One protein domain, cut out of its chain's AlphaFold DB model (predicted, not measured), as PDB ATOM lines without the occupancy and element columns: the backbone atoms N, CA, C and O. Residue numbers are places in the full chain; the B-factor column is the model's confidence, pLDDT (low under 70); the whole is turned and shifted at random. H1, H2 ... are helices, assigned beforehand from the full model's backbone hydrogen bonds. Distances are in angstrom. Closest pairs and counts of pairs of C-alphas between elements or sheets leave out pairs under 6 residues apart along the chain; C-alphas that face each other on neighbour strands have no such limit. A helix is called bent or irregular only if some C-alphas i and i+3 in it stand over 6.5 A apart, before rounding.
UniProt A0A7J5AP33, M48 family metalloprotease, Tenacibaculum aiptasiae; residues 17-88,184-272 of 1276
ATOM      1  N   THR A  17      40.855  94.490 139.942       84.06
ATOM      2  CA  THR A  17      40.919  93.220 139.213       84.06
ATOM      3  C   THR A  17      42.326  92.605 139.198       84.06
ATOM      4  O   THR A  17      42.610  91.739 138.373       84.06
ATOM      5  N   GLN A  18      43.247  93.011 140.082       81.12
ATOM      6  CA  GLN A  18      44.549  92.339 140.178       81.12
ATOM      7  C   GLN A  18      44.468  91.063 141.030       81.12
ATOM      8  O   GLN A  18      43.931  91.107 142.136       81.12
ATOM      9  N   PRO A  19      45.082  89.947 140.585       73.88
ATOM     10  CA  PRO A  19      45.039  88.702 141.338       73.88
ATOM     11  C   PRO A  19      45.737  88.827 142.695       73.88
ATOM     12  O   PRO A  19      46.859  89.342 142.796       73.88
ATOM     13  N   THR A  20      45.092  88.288 143.730       76.62
ATOM     14  CA  THR A  20      45.578  88.312 145.115       76.62
ATOM     15  C   THR A  20      46.895  87.530 145.282       76.62
ATOM     16  O   THR A  20      47.284  86.694 144.460       76.62
ATOM     17  N   LYS A  21      47.624  87.770 146.387       78.00
ATOM     18  CA  LYS A  21      48.799  86.945 146.742       78.00
ATOM     19  C   LYS A  21      48.413  85.475 146.982       78.00
ATOM     20  O   LYS A  21      49.197  84.592 146.640       78.00
ATOM     21  N   SER A  22      47.220  85.239 147.535       72.00
ATOM     22  CA  SER A  22      46.629  83.906 147.747       72.00
ATOM     23  C   SER A  22      46.454  83.177 146.414       72.00
ATOM     24  O   SER A  22      47.037  82.113 146.211       72.00
ATOM     25  N   PHE A  23      45.796  83.830 145.453       73.12
ATOM     26  CA  PHE A  23      45.610  83.330 144.096       73.12
ATOM     27  C   PHE A  23      46.934  82.911 143.443       73.12
ATOM     28  O   PHE A  23      47.074  81.777 142.988       73.12
ATOM     29  N   LYS A  24      47.957  83.782 143.450       75.88
ATOM     30  CA  LYS A  24      49.270  83.466 142.844       75.88
ATOM     31  C   LYS A  24      49.943  82.249 143.490       75.88
ATOM     32  O   LYS A  24      50.598  81.479 142.793       75.88
ATOM     33  N   LYS A  25      49.786  82.077 144.805       78.69
ATOM     34  CA  LYS A  25      50.321  80.932 145.553       78.69
ATOM     35  C   LYS A  25      49.605  79.631 145.172       78.69
ATOM     36  O   LYS A  25      50.286  78.650 144.883       78.69
ATOM     37  N   HIS A  26      48.271  79.624 145.117       73.88
ATOM     38  CA  HIS A  26      47.499  78.444 144.706       73.88
ATOM     39  C   HIS A  26      47.759  78.063 143.243       73.88
ATOM     40  O   HIS A  26      47.967  76.887 142.962       73.88
ATOM     41  N   VAL A  27      47.894  79.039 142.333       73.50
ATOM     42  CA  VAL A  27      48.331  78.791 140.944       73.50
ATOM     43  C   VAL A  27      49.667  78.038 140.906       73.50
ATOM     44  O   VAL A  27      49.779  77.025 140.221       73.50
ATOM     45  N   TRP A  28      50.679  78.499 141.649       77.88
ATOM     46  CA  TRP A  28      51.991  77.843 141.665       77.88
ATOM     47  C   TRP A  28      51.957  76.443 142.279       77.88
ATOM     48  O   TRP A  28      52.617  75.548 141.753       77.88
ATOM     49  N   PHE A  29      51.178  76.223 143.341       77.75
ATOM     50  CA  PHE A  29      51.025  74.885 143.916       77.75
ATOM     51  C   PHE A  29      50.314  73.917 142.977       77.75
ATOM     52  O   PHE A  29      50.768  72.784 142.840       77.75
ATOM     53  N   SER A  30      49.268  74.359 142.280       72.50
ATOM     54  CA  SER A  30      48.573  73.537 141.290       72.50
ATOM     55  C   SER A  30      49.470  73.211 140.088       72.50
ATOM     56  O   SER A  30      49.469  72.071 139.630       72.50
ATOM     57  N   ILE A  31      50.305  74.158 139.623       76.38
ATOM     58  CA  ILE A  31      51.323  73.902 138.581       76.38
ATOM     59  C   ILE A  31      52.341  72.870 139.063       76.38
ATOM     60  O   ILE A  31      52.603  71.895 138.360       76.38
ATOM     61  N   LEU A  32      52.922  73.082 140.246       80.81
ATOM     62  CA  LEU A  32      53.955  72.207 140.793       80.81
ATOM     63  C   LEU A  32      53.410  70.795 141.034       80.81
ATOM     64  O   LEU A  32      54.051  69.823 140.643       80.81
ATOM     65  N   GLY A  33      52.224  70.685 141.636       78.94
ATOM     66  CA  GLY A  33      51.560  69.411 141.900       78.94
ATOM     67  C   GLY A  33      51.242  68.659 140.613       78.94
ATOM     68  O   GLY A  33      51.543  67.473 140.504       78.94
ATOM     69  N   LEU A  34      50.715  69.355 139.602       78.62
ATOM     70  CA  LEU A  34      50.441  68.750 138.305       78.62
ATOM     71  C   LEU A  34      51.720  68.305 137.586       78.62
ATOM     72  O   LEU A  34      51.766  67.208 137.034       78.62
ATOM     73  N   PHE A  35      52.763  69.135 137.594       81.38
ATOM     74  CA  PHE A  35      54.051  68.782 137.005       81.38
ATOM     75  C   PHE A  35      54.650  67.549 137.686       81.38
ATOM     76  O   PHE A  35      55.046  66.605 137.006       81.38
ATOM     77  N   LEU A  36      54.652  67.517 139.021       82.81
ATOM     78  CA  LEU A  36      55.162  66.393 139.803       82.81
ATOM     79  C   LEU A  36      54.361  65.114 139.537       82.81
ATOM     80  O   LEU A  36      54.957  64.054 139.365       82.81
ATOM     81  N   PHE A  37      53.036  65.217 139.417       83.31
ATOM     82  CA  PHE A  37      52.176  64.104 139.022       83.31
ATOM     83  C   PHE A  37      52.526  63.563 137.629       83.31
ATOM     84  O   PHE A  37      52.706  62.358 137.469       83.31
ATOM     85  N   ILE A  38      52.671  64.440 136.627       82.25
ATOM     86  CA  ILE A  38      53.035  64.052 135.256       82.25
ATOM     87  C   ILE A  38      54.402  63.359 135.241       82.25
ATOM     88  O   ILE A  38      54.543  62.287 134.651       82.25
ATOM     89  N   VAL A  39      55.399  63.944 135.911       86.69
ATOM     90  CA  VAL A  39      56.745  63.370 136.009       86.69
ATOM     91  C   VAL A  39      56.698  62.004 136.682       86.69
ATOM     92  O   VAL A  39      57.257  61.055 136.137       86.69
ATOM     93  N   LEU A  40      56.005  61.872 137.817       85.50
ATOM     94  CA  LEU A  40      55.856  60.604 138.532       85.50
ATOM     95  C   LEU A  40      55.195  59.538 137.647       85.50
ATOM     96  O   LEU A  40      55.693  58.418 137.554       85.50
ATOM     97  N   TYR A  41      54.113  59.903 136.956       85.25
ATOM     98  CA  TYR A  41      53.356  59.005 136.091       85.25
ATOM     99  C   TYR A  41      54.196  58.458 134.930       85.25
ATOM    100  O   TYR A  41      54.283  57.242 134.734       85.25
ATOM    101  N   PHE A  42      54.847  59.346 134.169       86.81
ATOM    102  CA  PHE A  42      55.703  58.934 133.056       86.81
ATOM    103  C   PHE A  42      56.945  58.189 133.541       86.81
ATOM    104  O   PHE A  42      57.326  57.204 132.914       86.81
ATOM    105  N   SER A  43      57.533  58.596 134.671       88.94
ATOM    106  CA  SER A  43      58.686  57.902 135.252       88.94
ATOM    107  C   SER A  43      58.331  56.463 135.614       88.94
ATOM    108  O   SER A  43      59.022  55.557 135.169       88.94
ATOM    109  N   LEU A  44      57.222  56.231 136.328       88.44
ATOM    110  CA  LEU A  44      56.748  54.879 136.657       88.44
ATOM    111  C   LEU A  44      56.444  54.051 135.400       88.44
ATOM    112  O   LEU A  44      56.864  52.900 135.311       88.44
ATOM    113  N   THR A  45      55.776  54.645 134.406       89.69
ATOM    114  CA  THR A  45      55.436  53.960 133.146       89.69
ATOM    115  C   THR A  45      56.688  53.512 132.388       89.69
ATOM    116  O   THR A  45      56.817  52.344 132.019       89.69
ATOM    117  N   ILE A  46      57.632  54.436 132.170       89.94
ATOM    118  CA  ILE A  46      58.903  54.162 131.485       89.94
ATOM    119  C   ILE A  46      59.704  53.126 132.268       89.94
ATOM    120  O   ILE A  46      60.315  52.239 131.680       89.94
ATOM    121  N   TRP A  47      59.687  53.218 133.593       88.81
ATOM    122  CA  TRP A  47      60.442  52.325 134.450       88.81
ATOM    123  C   TRP A  47      59.900  50.888 134.413       88.81
ATOM    124  O   TRP A  47      60.679  49.959 134.209       88.81
ATOM    125  N   PHE A  48      58.577  50.685 134.484       90.06
ATOM    126  CA  PHE A  48      57.980  49.356 134.291       90.06
ATOM    127  C   PHE A  48      58.221  48.807 132.880       90.06
ATOM    128  O   PHE A  48      58.504  47.619 132.731       90.06
ATOM    129  N   ALA A  49      58.173  49.660 131.850       89.44
ATOM    130  CA  ALA A  49      58.525  49.261 130.487       89.44
ATOM    131  C   ALA A  49      59.990  48.801 130.386       89.44
ATOM    132  O   ALA A  49      60.273  47.769 129.779       89.44
ATOM    133  N   LYS A  50      60.911  49.539 131.021       87.44
ATOM    134  CA  LYS A  50      62.337  49.204 131.073       87.44
ATOM    135  C   LYS A  50      62.576  47.878 131.796       87.44
ATOM    136  O   LYS A  50      63.317  47.050 131.280       87.44
ATOM    137  N   LEU A  51      61.930  47.644 132.940       84.94
ATOM    138  CA  LEU A  51      62.011  46.356 133.634       84.94
ATOM    139  C   LEU A  51      61.523  45.194 132.772       84.94
ATOM    140  O   LEU A  51      62.192  44.168 132.702       84.94
ATOM    141  N   ALA A  52      60.356  45.350 132.142       88.94
ATOM    142  CA  ALA A  52      59.783  44.314 131.294       88.94
ATOM    143  C   ALA A  52      60.727  43.970 130.136       88.94
ATOM    144  O   ALA A  52      60.956  42.795 129.864       88.94
ATOM    145  N   TYR A  53      61.313  44.991 129.503       86.06
ATOM    146  CA  TYR A  53      62.305  44.822 128.445       86.06
ATOM    147  C   TYR A  53      63.564  44.098 128.941       86.06
ATOM    148  O   TYR A  53      63.948  43.093 128.351       86.06
ATOM    149  N   ASN A  54      64.167  44.556 130.043       79.62
ATOM    150  CA  ASN A  54      65.386  43.955 130.591       79.62
ATOM    151  C   ASN A  54      65.172  42.479 130.973       79.62
ATOM    152  O   ASN A  54      65.905  41.614 130.506       79.62
ATOM    153  N   LEU A  55      64.114  42.173 131.735       80.94
ATOM    154  CA  LEU A  55      63.800  40.802 132.161       80.94
ATOM    155  C   LEU A  55      63.479  39.870 130.987       80.94
ATOM    156  O   LEU A  55      63.770  38.677 131.049       80.94
ATOM    157  N   PHE A  56      62.883  40.401 129.916       81.94
ATOM    158  CA  PHE A  56      62.622  39.642 128.696       81.94
ATOM    159  C   PHE A  56      63.919  39.285 127.960       81.94
ATOM    160  O   PHE A  56      64.076  38.151 127.512       81.94
ATOM    161  N   ILE A  57      64.861  40.230 127.859       76.88
ATOM    162  CA  ILE A  57      66.181  39.981 127.264       76.88
ATOM    163  C   ILE A  57      66.978  38.973 128.107       76.88
ATOM    164  O   ILE A  57      67.537  38.031 127.544       76.88
ATOM    165  N   ASP A  58      66.972  39.111 129.436       67.69
ATOM    166  CA  ASP A  58      67.643  38.176 130.350       67.69
ATOM    167  C   ASP A  58      67.083  36.750 130.221       67.69
ATOM    168  O   ASP A  58      67.837  35.779 130.179       67.69
ATOM    169  N   ALA A  59      65.761  36.601 130.094       70.31
ATOM    170  CA  ALA A  59      65.115  35.298 129.923       70.31
ATOM    171  C   ALA A  59      65.481  34.582 128.607       70.31
ATOM    172  O   ALA A  59      65.301  33.368 128.506       70.31
ATOM    173  N   ASN A  60      65.965  35.316 127.601       66.12
ATOM    174  CA  ASN A  60      66.323  34.777 126.291       66.12
ATOM    175  C   ASN A  60      67.816  34.416 126.164       66.12
ATOM    176  O   ASN A  60      68.169  33.614 125.304       66.12
ATOM    177  N   ASN A  61      68.691  35.009 126.986       58.78
ATOM    178  CA  ASN A  61      70.148  34.823 126.898       58.78
ATOM    179  C   ASN A  61      70.721  33.806 127.904       58.78
ATOM    180  O   ASN A  61      71.857  33.374 127.733       58.78
ATOM    181  N   PHE A  62      69.970  33.442 128.942       58.50
ATOM    182  CA  PHE A  62      70.350  32.448 129.955       58.50
ATOM    183  C   PHE A  62      69.324  31.308 129.961       58.50
ATOM    184  O   PHE A  62      68.225  31.522 129.455       58.50
ATOM    185  N   ASP A  63      69.654  30.133 130.524       53.53
ATOM    186  CA  ASP A  63      68.730  28.992 130.704       53.53
ATOM    187  C   ASP A  63      67.444  29.441 131.415       53.53
ATOM    188  O   ASP A  63      67.337  29.462 132.646       53.53
ATOM    189  N   GLY A  64      66.488  29.890 130.602       51.34
ATOM    190  CA  GLY A  64      65.437  30.806 130.996       51.34
ATOM    191  C   GLY A  64      64.607  30.230 132.121       51.34
ATOM    192  O   GLY A  64      63.765  29.354 131.915       51.34
ATOM    193  N   HIS A  65      64.791  30.761 133.327       65.75
ATOM    194  CA  HIS A  65      63.837  30.519 134.387       65.75
ATOM    195  C   HIS A  65      62.493  31.066 133.904       65.75
ATOM    196  O   HIS A  65      62.356  32.265 133.667       65.75
ATOM    197  N   PHE A  66      61.497  30.188 133.777       73.44
ATOM    198  CA  PHE A  66      60.083  30.522 133.552       73.44
ATOM    199  C   PHE A  66      59.639  31.776 134.339       73.44
ATOM    200  O   PHE A  66      58.866  32.596 133.845       73.44
ATOM    201  N   TRP A  67      60.213  31.968 135.529       74.75
ATOM    202  CA  TRP A  67      60.067  33.134 136.394       74.75
ATOM    203  C   TRP A  67      60.422  34.484 135.751       74.75
ATOM    204  O   TRP A  67      59.687  35.442 135.969       74.75
ATOM    205  N   ASN A  68      61.472  34.586 134.932       77.25
ATOM    206  CA  ASN A  68      61.852  35.850 134.286       77.25
ATOM    207  C   ASN A  68      60.858  36.238 133.186       77.25
ATOM    208  O   ASN A  68      60.450  37.395 133.124       77.25
ATOM    209  N   TYR A  69      60.384  35.274 132.385       80.88
ATOM    210  CA  TYR A  69      59.292  35.517 131.432       80.88
ATOM    211  C   TYR A  69      57.995  35.907 132.145       80.88
ATOM    212  O   TYR A  69      57.309  36.832 131.709       80.88
ATOM    213  N   LEU A  70      57.675  35.243 133.260       82.75
ATOM    214  CA  LEU A  70      56.499  35.558 134.069       82.75
ATOM    215  C   LEU A  70      56.571  36.986 134.639       82.75
ATOM    216  O   LEU A  70      55.596  37.733 134.552       82.75
ATOM    217  N   LEU A  71      57.727  37.393 135.175       83.50
ATOM    218  CA  LEU A  71      57.951  38.747 135.690       83.50
ATOM    219  C   LEU A  71      57.947  39.794 134.570       83.50
ATOM    220  O   LEU A  71      57.313  40.839 134.725       83.50
ATOM    221  N   ALA A  72      58.584  39.515 133.428       86.62
ATOM    222  CA  ALA A  72      58.574  40.397 132.261       86.62
ATOM    223  C   ALA A  72      57.147  40.633 131.747       86.62
ATOM    224  O   ALA A  72      56.754  41.775 131.507       86.62
ATOM    225  N   ALA A  73      56.342  39.569 131.648       87.44
ATOM    226  CA  ALA A  73      54.931  39.664 131.293       87.44
ATOM    227  C   ALA A  73      54.136  40.475 132.332       87.44
ATOM    228  O   ALA A  73      53.328  41.324 131.953       87.44
ATOM    229  N   GLY A  74      54.400  40.275 133.628       88.25
ATOM    230  CA  GLY A  74      53.773  41.032 134.714       88.25
ATOM    231  C   GLY A  74      54.065  42.536 134.650       88.25
ATOM    232  O   GLY A  74      53.136  43.343 134.627       88.25
ATOM    233  N   PHE A  75      55.335  42.939 134.550       89.75
ATOM    234  CA  PHE A  75      55.704  44.356 134.419       89.75
ATOM    235  C   PHE A  75      55.266  44.958 133.077       89.75
ATOM    236  O   PHE A  75      54.855  46.120 133.028       89.75
ATOM    237  N   GLY A  76      55.275  44.166 132.000       91.38
ATOM    238  CA  GLY A  76      54.746  44.564 130.696       91.38
ATOM    239  C   GLY A  76      53.247  44.855 130.758       91.38
ATOM    240  O   GLY A  76      52.795  45.881 130.250       91.38
ATOM    241  N   PHE A  77      52.484  44.013 131.459       89.88
ATOM    242  CA  PHE A  77      51.065  44.237 131.725       89.88
ATOM    243  C   PHE A  77      50.828  45.538 132.506       89.88
ATOM    244  O   PHE A  77      49.969  46.324 132.107       89.88
ATOM    245  N   LEU A  78      51.606  45.814 133.562       88.88
ATOM    246  CA  LEU A  78      51.499  47.067 134.330       88.88
ATOM    247  C   LEU A  78      51.820  48.303 133.474       88.88
ATOM    248  O   LEU A  78      51.108  49.304 133.540       88.88
ATOM    249  N   SER A  79      52.847  48.223 132.625       90.88
ATOM    250  CA  SER A  79      53.192  49.298 131.691       90.88
ATOM    251  C   SER A  79      52.070  49.550 130.679       90.88
ATOM    252  O   SER A  79      51.615  50.683 130.527       90.88
ATOM    253  N   LEU A  80      51.529  48.500 130.050       88.38
ATOM    254  CA  LEU A  80      50.391  48.617 129.131       88.38
ATOM    255  C   LEU A  80      49.137  49.160 129.829       88.38
ATOM    256  O   LEU A  80      48.423  49.986 129.256       88.38
ATOM    257  N   PHE A  81      48.896  48.749 131.077       84.81
ATOM    258  CA  PHE A  81      47.818  49.269 131.914       84.81
ATOM    259  C   PHE A  81      47.949  50.784 132.153       84.81
ATOM    260  O   PHE A  81      46.938  51.484 132.145       84.81
ATOM    261  N   MET A  82      49.167  51.310 132.304       84.69
ATOM    262  CA  MET A  82      49.406  52.756 132.390       84.69
ATOM    263  C   MET A  82      49.334  53.439 131.014       84.69
ATOM    264  O   MET A  82      48.746  54.505 130.871       84.69
ATOM    265  N   ILE A  83      49.877  52.845 129.954       84.75
ATOM    266  CA  ILE A  83      49.908  53.475 128.624       84.75
ATOM    267  C   ILE A  83      48.498  53.617 128.034       84.75
ATOM    268  O   ILE A  83      48.183  54.649 127.437       84.75
ATOM    269  N   LYS A  84      47.621  52.621 128.215       79.12
ATOM    270  CA  LYS A  84      46.276  52.616 127.610       79.12
ATOM    271  C   LYS A  84      45.448  53.853 127.978       79.12
ATOM    272  O   LYS A  84      44.697  54.358 127.144       79.12
ATOM    273  N   SER A  85      45.603  54.375 129.198       70.12
ATOM    274  CA  SER A  85      44.826  55.519 129.695       70.12
ATOM    275  C   SER A  85      45.072  56.807 128.895       70.12
ATOM    276  O   SER A  85      44.233  57.707 128.912       70.12
ATOM    277  N   LEU A  86      46.180  56.871 128.144       71.31
ATOM    278  CA  LEU A  86      46.567  58.016 127.322       71.31
ATOM    279  C   LEU A  86      45.884  58.039 125.939       71.31
ATOM    280  O   LEU A  86      45.763  59.113 125.355       71.31
ATOM    281  N   PHE A  87      45.422  56.896 125.407       64.69
ATOM    282  CA  PHE A  87      45.004  56.777 123.996       64.69
ATOM    283  C   PHE A  87      43.492  56.641 123.759       64.69
ATOM    284  O   PHE A  87      43.007  56.996 122.684       64.69
ATOM    285  N   PHE A  88      42.712  56.176 124.736       55.25
ATOM    286  CA  PHE A  88      41.261  56.020 124.575       55.25
ATOM    287  C   PHE A  88      40.518  57.323 124.897       55.25
ATOM    288  O   PHE A  88      39.977  57.490 125.991       55.25
ATOM    289  N   LYS A 184      44.731  84.525 132.564       58.59
ATOM    290  CA  LYS A 184      45.804  83.642 132.046       58.59
ATOM    291  C   LYS A 184      45.965  82.346 132.855       58.59
ATOM    292  O   LYS A 184      46.446  81.354 132.317       58.59
ATOM    293  N   SER A 185      45.545  82.337 134.120       56.84
ATOM    294  CA  SER A 185      45.509  81.161 135.003       56.84
ATOM    295  C   SER A 185      44.549  80.068 134.531       56.84
ATOM    296  O   SER A 185      44.755  78.914 134.893       56.84
ATOM    297  N   MET A 186      43.563  80.370 133.675       53.91
ATOM    298  CA  MET A 186      42.682  79.342 133.101       53.91
ATOM    299  C   MET A 186      43.417  78.335 132.201       53.91
ATOM    300  O   MET A 186      42.924  77.227 131.993       53.91
ATOM    301  N   LEU A 187      44.623  78.660 131.712       60.06
ATOM    302  CA  LEU A 187      45.503  77.662 131.092       60.06
ATOM    303  C   LEU A 187      45.791  76.501 132.054       60.06
ATOM    304  O   LEU A 187      45.822  75.359 131.610       60.06
ATOM    305  N   LEU A 188      45.941  76.766 133.356       60.84
ATOM    306  CA  LEU A 188      46.216  75.742 134.360       60.84
ATOM    307  C   LEU A 188      45.017  74.825 134.608       60.84
ATOM    308  O   LEU A 188      45.188  73.610 134.571       60.84
ATOM    309  N   GLY A 189      43.813  75.386 134.784       60.19
ATOM    310  CA  GLY A 189      42.585  74.596 134.965       60.19
ATOM    311  C   GLY A 189      42.360  73.606 133.817       60.19
ATOM    312  O   GLY A 189      41.955  72.467 134.024       60.19
ATOM    313  N   ARG A 190      42.767  73.978 132.598       63.62
ATOM    314  CA  ARG A 190      42.748  73.095 131.429       63.62
ATOM    315  C   ARG A 190      43.714  71.910 131.533       63.62
ATOM    316  O   ARG A 190      43.332  70.793 131.185       63.62
ATOM    317  N   TYR A 191      44.957  72.137 131.961       65.50
ATOM    318  CA  TYR A 191      45.927  71.056 132.153       65.50
ATOM    319  C   TYR A 191      45.495  70.124 133.292       65.50
ATOM    320  O   TYR A 191      45.583  68.905 133.140       65.50
ATOM    321  N   VAL A 192      44.958  70.685 134.383       65.75
ATOM    322  CA  VAL A 192      44.413  69.897 135.494       65.75
ATOM    323  C   VAL A 192      43.209  69.076 135.041       65.75
ATOM    324  O   VAL A 192      43.173  67.886 135.322       65.75
ATOM    325  N   TYR A 193      42.284  69.637 134.258       63.06
ATOM    326  CA  TYR A 193      41.127  68.899 133.737       63.06
ATOM    327  C   TYR A 193      41.529  67.719 132.836       63.06
ATOM    328  O   TYR A 193      40.960  66.628 132.924       63.06
ATOM    329  N   VAL A 194      42.535  67.899 131.969       65.00
ATOM    330  CA  VAL A 194      43.067  66.792 131.153       65.00
ATOM    331  C   VAL A 194      43.688  65.718 132.048       65.00
ATOM    332  O   VAL A 194      43.389  64.538 131.870       65.00
ATOM    333  N   ALA A 195      44.486  66.112 133.041       65.69
ATOM    334  CA  ALA A 195      45.063  65.182 134.005       65.69
ATOM    335  C   ALA A 195      43.998  64.486 134.865       65.69
ATOM    336  O   ALA A 195      44.128  63.294 135.123       65.69
ATOM    337  N   GLN A 196      42.905  65.171 135.210       69.56
ATOM    338  CA  GLN A 196      41.756  64.611 135.920       69.56
ATOM    339  C   GLN A 196      41.050  63.557 135.087       69.56
ATOM    340  O   GLN A 196      40.734  62.496 135.608       69.56
ATOM    341  N   ARG A 197      40.839  63.790 133.786       69.25
ATOM    342  CA  ARG A 197      40.285  62.756 132.900       69.25
ATOM    343  C   ARG A 197      41.197  61.535 132.799       69.25
ATOM    344  O   ARG A 197      40.682  60.419 132.780       69.25
ATOM    345  N   VAL A 198      42.515  61.734 132.728       65.81
ATOM    346  CA  VAL A 198      43.493  60.632 132.699       65.81
ATOM    347  C   VAL A 198      43.462  59.860 134.022       65.81
ATOM    348  O   VAL A 198      43.256  58.650 134.002       65.81
ATOM    349  N   ALA A 199      43.569  60.552 135.160       67.50
ATOM    350  CA  ALA A 199      43.506  59.959 136.496       67.50
ATOM    351  C   ALA A 199      42.179  59.224 136.727       67.50
ATOM    352  O   ALA A 199      42.182  58.053 137.088       67.50
ATOM    353  N   HIS A 200      41.045  59.861 136.423       68.81
ATOM    354  CA  HIS A 200      39.723  59.253 136.544       68.81
ATOM    355  C   HIS A 200      39.619  57.983 135.692       68.81
ATOM    356  O   HIS A 200      39.242  56.943 136.209       68.81
ATOM    357  N   LYS A 201      40.051  57.990 134.424       70.25
ATOM    358  CA  LYS A 201      40.025  56.770 133.592       70.25
ATOM    359  C   LYS A 201      40.861  55.625 134.160       70.25
ATOM    360  O   LYS A 201      40.457  54.476 134.016       70.25
ATOM    361  N   ILE A 202      41.995  55.926 134.790       69.12
ATOM    362  CA  ILE A 202      42.831  54.919 135.456       69.12
ATOM    363  C   ILE A 202      42.113  54.338 136.683       69.12
ATOM    364  O   ILE A 202      42.215  53.135 136.930       69.12
ATOM    365  N   ILE A 203      41.399  55.181 137.434       67.06
ATOM    366  CA  ILE A 203      40.787  54.843 138.724       67.06
ATOM    367  C   ILE A 203      39.426  54.150 138.554       67.06
ATOM    368  O   ILE A 203      39.244  53.054 139.073       67.06
ATOM    369  N   THR A 204      38.471  54.749 137.833       58.84
ATOM    370  CA  THR A 204      37.054  54.331 137.868       58.84
ATOM    371  C   THR A 204      36.640  53.345 136.785       58.84
ATOM    372  O   THR A 204      35.697  52.583 136.996       58.84
ATOM    373  N   LYS A 205      37.279  53.328 135.608       59.59
ATOM    374  CA  LYS A 205      36.796  52.477 134.510       59.59
ATOM    375  C   LYS A 205      37.334  51.052 134.664       59.59
ATOM    376  O   LYS A 205      38.444  50.766 134.221       59.59
ATOM    377  N   ARG A 206      36.531  50.161 135.265       62.88
ATOM    378  CA  ARG A 206      36.753  48.709 135.173       62.88
ATOM    379  C   ARG A 206      36.681  48.311 133.707       62.88
ATOM    380  O   ARG A 206      35.652  48.506 133.061       62.88
ATOM    381  N   ASP A 207      37.789  47.832 133.168       66.19
ATOM    382  CA  ASP A 207      37.907  47.555 131.741       66.19
ATOM    383  C   ASP A 207      38.349  46.116 131.465       66.19
ATOM    384  O   ASP A 207      38.419  45.279 132.364       66.19
ATOM    385  N   ALA A 208      38.620  45.807 130.195       68.38
ATOM    386  CA  ALA A 208      38.995  44.465 129.766       68.38
ATOM    387  C   ALA A 208      40.206  43.890 130.531       68.38
ATOM    388  O   ALA A 208      40.314  42.673 130.652       68.38
ATOM    389  N   PHE A 209      41.092  44.734 131.079       73.44
ATOM    390  CA  PHE A 209      42.219  44.282 131.898       73.44
ATOM    391  C   PHE A 209      41.757  43.838 133.291       73.44
ATOM    392  O   PHE A 209      42.262  42.843 133.799       73.44
ATOM    393  N   ASP A 210      40.779  44.522 133.892       74.31
ATOM    394  CA  ASP A 210      40.188  44.109 135.171       74.31
ATOM    395  C   ASP A 210      39.370  42.822 135.015       74.31
ATOM    396  O   ASP A 210      39.471  41.921 135.844       74.31
ATOM    397  N   SER A 211      38.617  42.687 133.916       78.19
ATOM    398  CA  SER A 211      37.917  41.438 133.586       78.19
ATOM    399  C   SER A 211      38.892  40.282 133.350       78.19
ATOM    400  O   SER A 211      38.635  39.164 133.793       78.19
ATOM    401  N   PHE A 212      40.032  40.546 132.701       79.50
ATOM    402  CA  PHE A 212      41.102  39.566 132.529       79.50
ATOM    403  C   PHE A 212      41.720  39.145 133.872       79.50
ATOM    404  O   PHE A 212      41.878  37.951 134.111       79.50
ATOM    405  N   LEU A 213      42.016  40.091 134.772       81.06
ATOM    406  CA  LEU A 213      42.545  39.789 136.110       81.06
ATOM    407  C   LEU A 213      41.553  39.001 136.965       81.06
ATOM    408  O   LEU A 213      41.959  38.058 137.647       81.06
ATOM    409  N   ALA A 214      40.266  39.351 136.913       78.25
ATOM    410  CA  ALA A 214      39.210  38.616 137.599       78.25
ATOM    411  C   ALA A 214      39.112  37.178 137.070       78.25
ATOM    412  O   ALA A 214      39.116  36.238 137.862       78.25
ATOM    413  N   GLY A 215      39.131  37.011 135.741       79.50
ATOM    414  CA  GLY A 215      39.149  35.701 135.093       79.50
ATOM    415  C   GLY A 215      40.381  34.873 135.458       79.50
ATOM    416  O   GLY A 215      40.240  33.703 135.787       79.50
ATOM    417  N   LEU A 216      41.576  35.476 135.472       81.31
ATOM    418  CA  LEU A 216      42.827  34.811 135.863       81.31
ATOM    419  C   LEU A 216      42.825  34.407 137.345       81.31
ATOM    420  O   LEU A 216      43.314  33.337 137.704       81.31
ATOM    421  N   SER A 217      42.243  35.247 138.200       83.75
ATOM    422  CA  SER A 217      42.133  35.006 139.641       83.75
ATOM    423  C   SER A 217      41.137  33.892 139.987       83.75
ATOM    424  O   SER A 217      41.239  33.315 141.068       83.75
ATOM    425  N   SER A 218      40.206  33.553 139.085       78.94
ATOM    426  CA  SER A 218      39.142  32.564 139.312       78.94
ATOM    427  C   SER A 218      39.384  31.177 138.694       78.94
ATOM    428  O   SER A 218      38.466  30.364 138.708       78.94
ATOM    429  N   ILE A 219      40.562  30.897 138.118       79.00
ATOM    430  CA  ILE A 219      40.829  29.629 137.402       79.00
ATOM    431  C   ILE A 219      41.104  28.453 138.362       79.00
ATOM    432  O   ILE A 219      40.231  27.635 138.628       79.00
ATOM    433  N   ASP A 220      42.345  28.329 138.833       79.75
ATOM    434  CA  ASP A 220      42.876  27.237 139.659       79.75
ATOM    435  C   ASP A 220      43.949  27.855 140.556       79.75
ATOM    436  O   ASP A 220      44.720  28.706 140.102       79.75
ATOM    437  N   ILE A 221      44.029  27.426 141.819       81.62
ATOM    438  CA  ILE A 221      44.902  28.037 142.828       81.62
ATOM    439  C   ILE A 221      46.382  28.096 142.417       81.62
ATOM    440  O   ILE A 221      47.098  28.996 142.851       81.62
ATOM    441  N   ARG A 222      46.835  27.199 141.529       79.75
ATOM    442  CA  ARG A 222      48.204  27.190 140.977       79.75
ATOM    443  C   ARG A 222      48.514  28.376 140.059       79.75
ATOM    444  O   ARG A 222      49.686  28.670 139.845       79.75
ATOM    445  N   ILE A 223      47.490  29.042 139.525       78.81
ATOM    446  CA  ILE A 223      47.592  30.196 138.617       78.81
ATOM    447  C   ILE A 223      46.989  31.450 139.268       78.81
ATOM    448  O   ILE A 223      47.522  32.545 139.096       78.81
ATOM    449  N   SER A 224      45.926  31.297 140.067       82.38
ATOM    450  CA  SER A 224      45.199  32.402 140.703       82.38
ATOM    451  C   SER A 224      46.090  33.327 141.529       82.38
ATOM    452  O   SER A 224      45.854  34.533 141.538       82.38
ATOM    453  N   TRP A 225      47.146  32.809 142.167       83.69
ATOM    454  CA  TRP A 225      48.077  33.630 142.947       83.69
ATOM    455  C   TRP A 225      48.788  34.702 142.096       83.69
ATOM    456  O   TRP A 225      49.039  35.797 142.599       83.69
ATOM    457  N   VAL A 226      49.038  34.448 140.800       82.69
ATOM    458  CA  VAL A 226      49.581  35.450 139.858       82.69
ATOM    459  C   VAL A 226      48.563  36.567 139.636       82.69
ATOM    460  O   VAL A 226      48.906  37.749 139.695       82.69
ATOM    461  N   GLY A 227      47.298  36.192 139.428       83.00
ATOM    462  CA  GLY A 227      46.182  37.128 139.303       83.00
ATOM    463  C   GLY A 227      45.997  37.983 140.558       83.00
ATOM    464  O   GLY A 227      45.832  39.197 140.444       83.00
ATOM    465  N   TRP A 228      46.112  37.391 141.751       84.12
ATOM    466  CA  TRP A 228      46.018  38.109 143.027       84.12
ATOM    467  C   TRP A 228      47.150  39.120 143.209       84.12
ATOM    468  O   TRP A 228      46.886  40.272 143.550       84.12
ATOM    469  N   ILE A 229      48.397  38.733 142.920       86.44
ATOM    470  CA  ILE A 229      49.547  39.647 143.006       86.44
ATOM    471  C   ILE A 229      49.396  40.801 142.012       86.44
ATOM    472  O   ILE A 229      49.546  41.960 142.399       86.44
ATOM    473  N   LEU A 230      49.054  40.518 140.749       86.38
ATOM    474  CA  LEU A 230      48.831  41.566 139.748       86.38
ATOM    475  C   LEU A 230      47.676  42.492 140.140       86.38
ATOM    476  O   LEU A 230      47.785  43.703 139.961       86.38
ATOM    477  N   SER A 231      46.608  41.953 140.727       85.00
ATOM    478  CA  SER A 231      45.479  42.747 141.219       85.00
ATOM    479  C   SER A 231      45.895  43.683 142.356       85.00
ATOM    480  O   SER A 231      45.518  44.853 142.344       85.00
ATOM    481  N   ILE A 232      46.729  43.215 143.292       88.25
ATOM    482  CA  ILE A 232      47.295  44.050 144.365       88.25
ATOM    483  C   ILE A 232      48.210  45.137 143.789       88.25
ATOM    484  O   ILE A 232      48.134  46.284 144.222       88.25
ATOM    485  N   LEU A 233      49.048  44.816 142.797       88.31
ATOM    486  CA  LEU A 233      49.929  45.793 142.147       88.31
ATOM    487  C   LEU A 233      49.133  46.860 141.386       88.31
ATOM    488  O   LEU A 233      49.421  48.049 141.518       88.31
ATOM    489  N   VAL A 234      48.100  46.462 140.642       87.38
ATOM    490  CA  VAL A 234      47.193  47.397 139.959       87.38
ATOM    491  C   VAL A 234      46.442  48.260 140.971       87.38
ATOM    492  O   VAL A 234      46.363  49.476 140.788       87.38
ATOM    493  N   TRP A 235      45.942  47.671 142.062       87.88
ATOM    494  CA  TRP A 235      45.324  48.416 143.159       87.88
ATOM    495  C   TRP A 235      46.299  49.419 143.786       87.88
ATOM    496  O   TRP A 235      45.925  50.570 144.008       87.88
ATOM    497  N   ALA A 236      47.555  49.025 144.016       89.00
ATOM    498  CA  ALA A 236      48.578  49.895 144.587       89.00
ATOM    499  C   ALA A 236      48.914  51.058 143.643       89.00
ATOM    500  O   ALA A 236      48.956  52.202 144.083       89.00
ATOM    501  N   ILE A 237      49.071  50.805 142.341       86.81
ATOM    502  CA  ILE A 237      49.304  51.861 141.345       86.81
ATOM    503  C   ILE A 237      48.112  52.821 141.280       86.81
ATOM    504  O   ILE A 237      48.314  54.033 141.358       86.81
ATOM    505  N   ARG A 238      46.875  52.307 141.188       85.81
ATOM    506  CA  ARG A 238      45.655  53.135 141.208       85.81
ATOM    507  C   ARG A 238      45.594  53.993 142.465       85.81
ATOM    508  O   ARG A 238      45.419  55.199 142.360       85.81
ATOM    509  N   SER A 239      45.817  53.382 143.624       84.75
ATOM    510  CA  SER A 239      45.785  54.051 144.924       84.75
ATOM    511  C   SER A 239      46.849  55.137 145.048       84.75
ATOM    512  O   SER A 239      46.554  56.232 145.519       84.75
ATOM    513  N   LEU A 240      48.075  54.864 144.594       86.12
ATOM    514  CA  LEU A 240      49.169  55.831 144.614       86.12
ATOM    515  C   LEU A 240      48.869  57.022 143.695       86.12
ATOM    516  O   LEU A 240      49.027  58.170 144.109       86.12
ATOM    517  N   ILE A 241      48.414  56.752 142.467       84.81
ATOM    518  CA  ILE A 241      48.017  57.776 141.490       84.81
ATOM    519  C   ILE A 241      46.869  58.611 142.044       84.81
ATOM    520  O   ILE A 241      46.925  59.832 141.964       84.81
ATOM    521  N   GLU A 242      45.859  57.976 142.629       81.12
ATOM    522  CA  GLU A 242      44.691  58.636 143.202       81.12
ATOM    523  C   GLU A 242      45.059  59.559 144.363       81.12
ATOM    524  O   GLU A 242      44.657  60.721 144.354       81.12
ATOM    525  N   VAL A 243      45.874  59.099 145.320       80.31
ATOM    526  CA  VAL A 243      46.300  59.942 146.449       80.31
ATOM    527  C   VAL A 243      47.237  61.063 145.990       80.31
ATOM    528  O   VAL A 243      47.104  62.200 146.434       80.31
ATOM    529  N   CYS A 244      48.161  60.800 145.064       80.44
ATOM    530  CA  CYS A 244      49.000  61.867 144.508       80.44
ATOM    531  C   CYS A 244      48.161  62.892 143.731       80.44
ATOM    532  O   CYS A 244      48.421  64.094 143.795       80.44
ATOM    533  N   PHE A 245      47.144  62.429 143.005       77.75
ATOM    534  CA  PHE A 245      46.268  63.289 142.225       77.75
ATOM    535  C   PHE A 245      45.272  64.059 143.098       77.75
ATOM    536  O   PHE A 245      44.953  65.202 142.782       77.75
ATOM    537  N   SER A 246      44.828  63.506 144.231       74.00
ATOM    538  CA  SER A 246      43.935  64.208 145.159       74.00
ATOM    539  C   SER A 246      44.574  65.489 145.708       74.00
ATOM    540  O   SER A 246      43.884  66.495 145.852       74.00
ATOM    541  N   VAL A 247      45.900  65.517 145.888       72.12
ATOM    542  CA  VAL A 247      46.654  66.740 146.226       72.12
ATOM    543  C   VAL A 247      46.518  67.806 145.133       72.12
ATOM    544  O   VAL A 247      46.339  68.985 145.441       72.12
ATOM    545  N   VAL A 248      46.556  67.401 143.858       73.31
ATOM    546  CA  VAL A 248      46.346  68.302 142.712       73.31
ATOM    547  C   VAL A 248      44.903  68.806 142.680       73.31
ATOM    548  O   VAL A 248      44.697  69.999 142.473       73.31
ATOM    549  N   ILE A 249      43.918  67.938 142.944       73.00
ATOM    550  CA  ILE A 249      42.498  68.322 143.029       73.00
ATOM    551  C   ILE A 249      42.270  69.327 144.162       73.00
ATOM    552  O   ILE A 249      41.556  70.302 143.966       73.00
ATOM    553  N   ILE A 250      42.868  69.127 145.339       70.50
ATOM    554  CA  ILE A 250      42.742  70.072 146.459       70.50
ATOM    555  C   ILE A 250      43.319  71.436 146.062       70.50
ATOM    556  O   ILE A 250      42.688  72.463 146.281       70.50
ATOM    557  N   ALA A 251      44.498  71.463 145.441       68.25
ATOM    558  CA  ALA A 251      45.093  72.718 144.988       68.25
ATOM    559  C   ALA A 251      44.255  73.397 143.880       68.25
ATOM    560  O   ALA A 251      44.159  74.625 143.833       68.25
ATOM    561  N   GLU A 252      43.631  72.613 142.997       71.56
ATOM    562  CA  GLU A 252      42.747  73.113 141.942       71.56
ATOM    563  C   GLU A 252      41.425  73.659 142.485       71.56
ATOM    564  O   GLU A 252      41.047  74.757 142.085       71.56
ATOM    565  N   ARG A 253      40.785  72.992 143.450       68.94
ATOM    566  CA  ARG A 253      39.561  73.487 144.104       68.94
ATOM    567  C   ARG A 253      39.801  74.824 144.812       68.94
ATOM    568  O   ARG A 253      39.041  75.771 144.599       68.94
ATOM    569  N   ALA A 254      40.919  74.951 145.534       66.12
ATOM    570  CA  ALA A 254      41.332  76.206 146.165       66.12
ATOM    571  C   ALA A 254      41.549  77.324 145.139       66.12
ATOM    572  O   ALA A 254      41.214  78.486 145.386       66.12
ATOM    573  N   LEU A 255      42.127  76.979 143.985       72.50
ATOM    574  CA  LEU A 255      42.312  77.914 142.886       72.50
ATOM    575  C   LEU A 255      40.977  78.299 142.239       72.50
ATOM    576  O   LEU A 255      40.790  79.476 141.953       72.50
ATOM    577  N   SER A 256      40.069  77.345 142.031       74.38
ATOM    578  CA  SER A 256      38.750  77.561 141.427       74.38
ATOM    579  C   SER A 256      37.964  78.627 142.186       74.38
ATOM    580  O   SER A 256      37.608  79.650 141.611       74.38
ATOM    581  N   ARG A 257      37.859  78.504 143.516       74.62
ATOM    582  CA  ARG A 257      37.224  79.524 144.371       74.62
ATOM    583  C   ARG A 257      37.824  80.925 144.204       74.62
ATOM    584  O   ARG A 257      37.095  81.911 144.162       74.62
ATOM    585  N   GLU A 258      39.148  81.034 144.107       78.25
ATOM    586  CA  GLU A 258      39.813  82.327 143.896       78.25
ATOM    587  C   GLU A 258      39.641  82.844 142.454       78.25
ATOM    588  O   GLU A 258      39.607  84.057 142.248       78.25
ATOM    589  N   MET A 259      39.511  81.958 141.456       80.75
ATOM    590  CA  MET A 259      39.156  82.332 140.079       80.75
ATOM    591  C   MET A 259      37.740  82.907 140.005       80.75
ATOM    592  O   MET A 259      37.558  83.900 139.296       80.75
ATOM    593  N   GLU A 260      36.794  82.357 140.775       83.94
ATOM    594  CA  GLU A 260      35.416  82.853 140.871       83.94
ATOM    595  C   GLU A 260      35.340  84.244 141.496       83.94
ATOM    596  O   GLU A 260      34.811  85.173 140.889       83.94
ATOM    597  N   PHE A 261      35.971  84.449 142.657       85.88
ATOM    598  CA  PHE A 261      36.021  85.781 143.269       85.88
ATOM    599  C   PHE A 261      36.689  86.815 142.364       85.88
ATOM    600  O   PHE A 261      36.304  87.986 142.345       85.88
ATOM    601  N   GLN A 262      37.690  86.394 141.596       86.94
ATOM    602  CA  GLN A 262      38.358  87.254 140.637       86.94
ATOM    603  C   GLN A 262      37.467  87.574 139.425       86.94
ATOM    604  O   GLN A 262      37.515  88.700 138.929       86.94
ATOM    605  N   ALA A 263      36.670  86.619 138.941       89.06
ATOM    606  CA  ALA A 263      35.687  86.832 137.881       89.06
ATOM    607  C   ALA A 263      34.549  87.755 138.350       89.06
ATOM    608  O   ALA A 263      34.189  88.687 137.631       89.06
ATOM    609  N   ASP A 264      34.088  87.600 139.593       92.06
ATOM    610  CA  ASP A 264      33.132  88.509 140.232       92.06
ATOM    611  C   ASP A 264      33.667  89.942 140.280       92.06
ATOM    612  O   ASP A 264      32.965  90.875 139.907       92.06
ATOM    613  N   LEU A 265      34.935  90.142 140.656       91.88
ATOM    614  CA  LEU A 265      35.546  91.477 140.651       91.88
ATOM    615  C   LEU A 265      35.672  92.068 139.239       91.88
ATOM    616  O   LEU A 265      35.580  93.286 139.086       91.88
ATOM    617  N   VAL A 266      35.854  91.236 138.204       91.94
ATOM    618  CA  VAL A 266      35.785  91.692 136.804       91.94
ATOM    619  C   VAL A 266      34.361  92.129 136.460       91.94
ATOM    620  O   VAL A 266      34.199  93.221 135.917       91.94
ATOM    621  N   ALA A 267      33.338  91.361 136.837       93.81
ATOM    622  CA  ALA A 267      31.944  91.761 136.655       93.81
ATOM    623  C   ALA A 267      31.636  93.087 137.367       93.81
ATOM    624  O   ALA A 267      31.189  94.035 136.723       93.81
ATOM    625  N   VAL A 268      32.006  93.212 138.645       94.69
ATOM    626  CA  VAL A 268      31.859  94.448 139.434       94.69
ATOM    627  C   VAL A 268      32.572  95.629 138.773       94.69
ATOM    628  O   VAL A 268      32.043  96.739 138.752       94.69
ATOM    629  N   SER A 269      33.740  95.401 138.165       93.06
ATOM    630  CA  SER A 269      34.476  96.437 137.430       93.06
ATOM    631  C   SER A 269      33.835  96.870 136.106       93.06
ATOM    632  O   SER A 269      34.346  97.793 135.478       93.06
ATOM    633  N   LEU A 270      32.753  96.221 135.664       93.56
ATOM    634  CA  LEU A 270      32.059  96.500 134.400       93.56
ATOM    635  C   LEU A 270      30.570  96.836 134.584       93.56
ATOM    636  O   LEU A 270      29.950  97.388 133.665       93.56
ATOM    637  N   THR A 271      29.988  96.481 135.733       94.62
ATOM    638  CA  THR A 271      28.551  96.621 136.019       94.62
ATOM    639  C   THR A 271      28.219  97.165 137.412       94.62
ATOM    640  O   THR A 271      27.041  97.354 137.704       94.62
ATOM    641  N   GLY A 272      29.214  97.439 138.260       93.69
ATOM    642  CA  GLY A 272      29.008  97.812 139.662       93.69
ATOM    643  C   GLY A 272      28.729  96.612 140.574       93.69
ATOM    644  O   GLY A 272      28.572  95.476 140.129       93.69
TER     645      GLY A 272
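What this domain is: This is residues 17 to 88 and 184 to 272 of the 1276 residues of the protein "M48 family metalloprotease" of Tenacibaculum aiptasiae (UniProt A0A7J5AP33). Two very long helices, H1 and H5, run opposite ways as a narrow V, touching over the first part of H1 and the later part of H5 and spreading toward the other end. H2 folds back along the last part of H1, short H4 packs on the first part of H5, and H3 packs on both long helices where they meet, which gives a loose, rod-shaped up-and-down bundle of H1, H2, H3 and H5, each running against the one before it. The printed part has 161 residues with five named helices, in the order H1 to H5, and no named strand; the class is all helix. The whole is loose, with a radius of gyration of the C-alphas of 21.5 A and spans of 78 by 32 by 22 A.

Where its parts are: H1, residues 21 to 61, begins at C-alpha 21 (48.799, 86.945, 146.742) and is 59.7 A long. H2, residues 66 to 84, is 26.7 A long. Beyond the cut, H3 is residues 186 to 204, 26.1 A, and H4 is residues 208 to 217, 14.0 A. H5, residues 221 to 271, is the longest at 70.8 A and ends at C-alpha 271 (28.551, 96.621, 136.019). H5 has a kink of 25 degrees near residue 248, and it is irregular, but only just: C-alphas 222 and 225 are 6.7 A apart.

How they stand to each other: H1 and H5 are the hubs, touching three helices each. Residues 22 to 41 of H1 touch residues 241 to 259 of H5, opposite ways at a shallow tilt of 22 degrees; the closest C-alphas are those of Ser 30 and Ala 251, 5.1 A apart. H1 and H2 form a hairpin at a shallow tilt of 31 degrees, with the closest C-alphas, of Ala 52 and Ala 72, at 4.2 A. H3 touches H5 at a shallow tilt of 25 degrees, closest at the C-alphas of Ile 203 and Arg 238, 5.7 A. H3 touches H1 at a steep tilt of 43 degrees, the same way, closest at the C-alphas of Leu 34 and Val 192, 6.7 A. H4 and H5 form a hairpin, with the C-alphas of Ser 217 and Ser 224 closest at 4.2 A. H2 is close to but not clearly touching H5, with the C-alphas of Gly 74 and Leu 230 closest at 7.1 A. H1 and H4 are apart. Every O i to N i+4 pair is within hydrogen-bond range in H1, H2, H3 and H4, and 41 of 47 are in H5.

The domain as a whole: The two C-alphas farthest apart, of Asp 63 and Gly 272, are 80.0 A apart. Residues 89 to 183 are not printed, and C-alphas 88 and 184 are 29.0 A apart across this cut, which lies in the link from H2 to H3. The links H1 to H2, H3 to H4 and H4 to H5 are tight. The mean pLDDT of the printed part is 78.0, with 36 residues under 70, among them residues 60 to 65, 184 to 200 and 202 to 208.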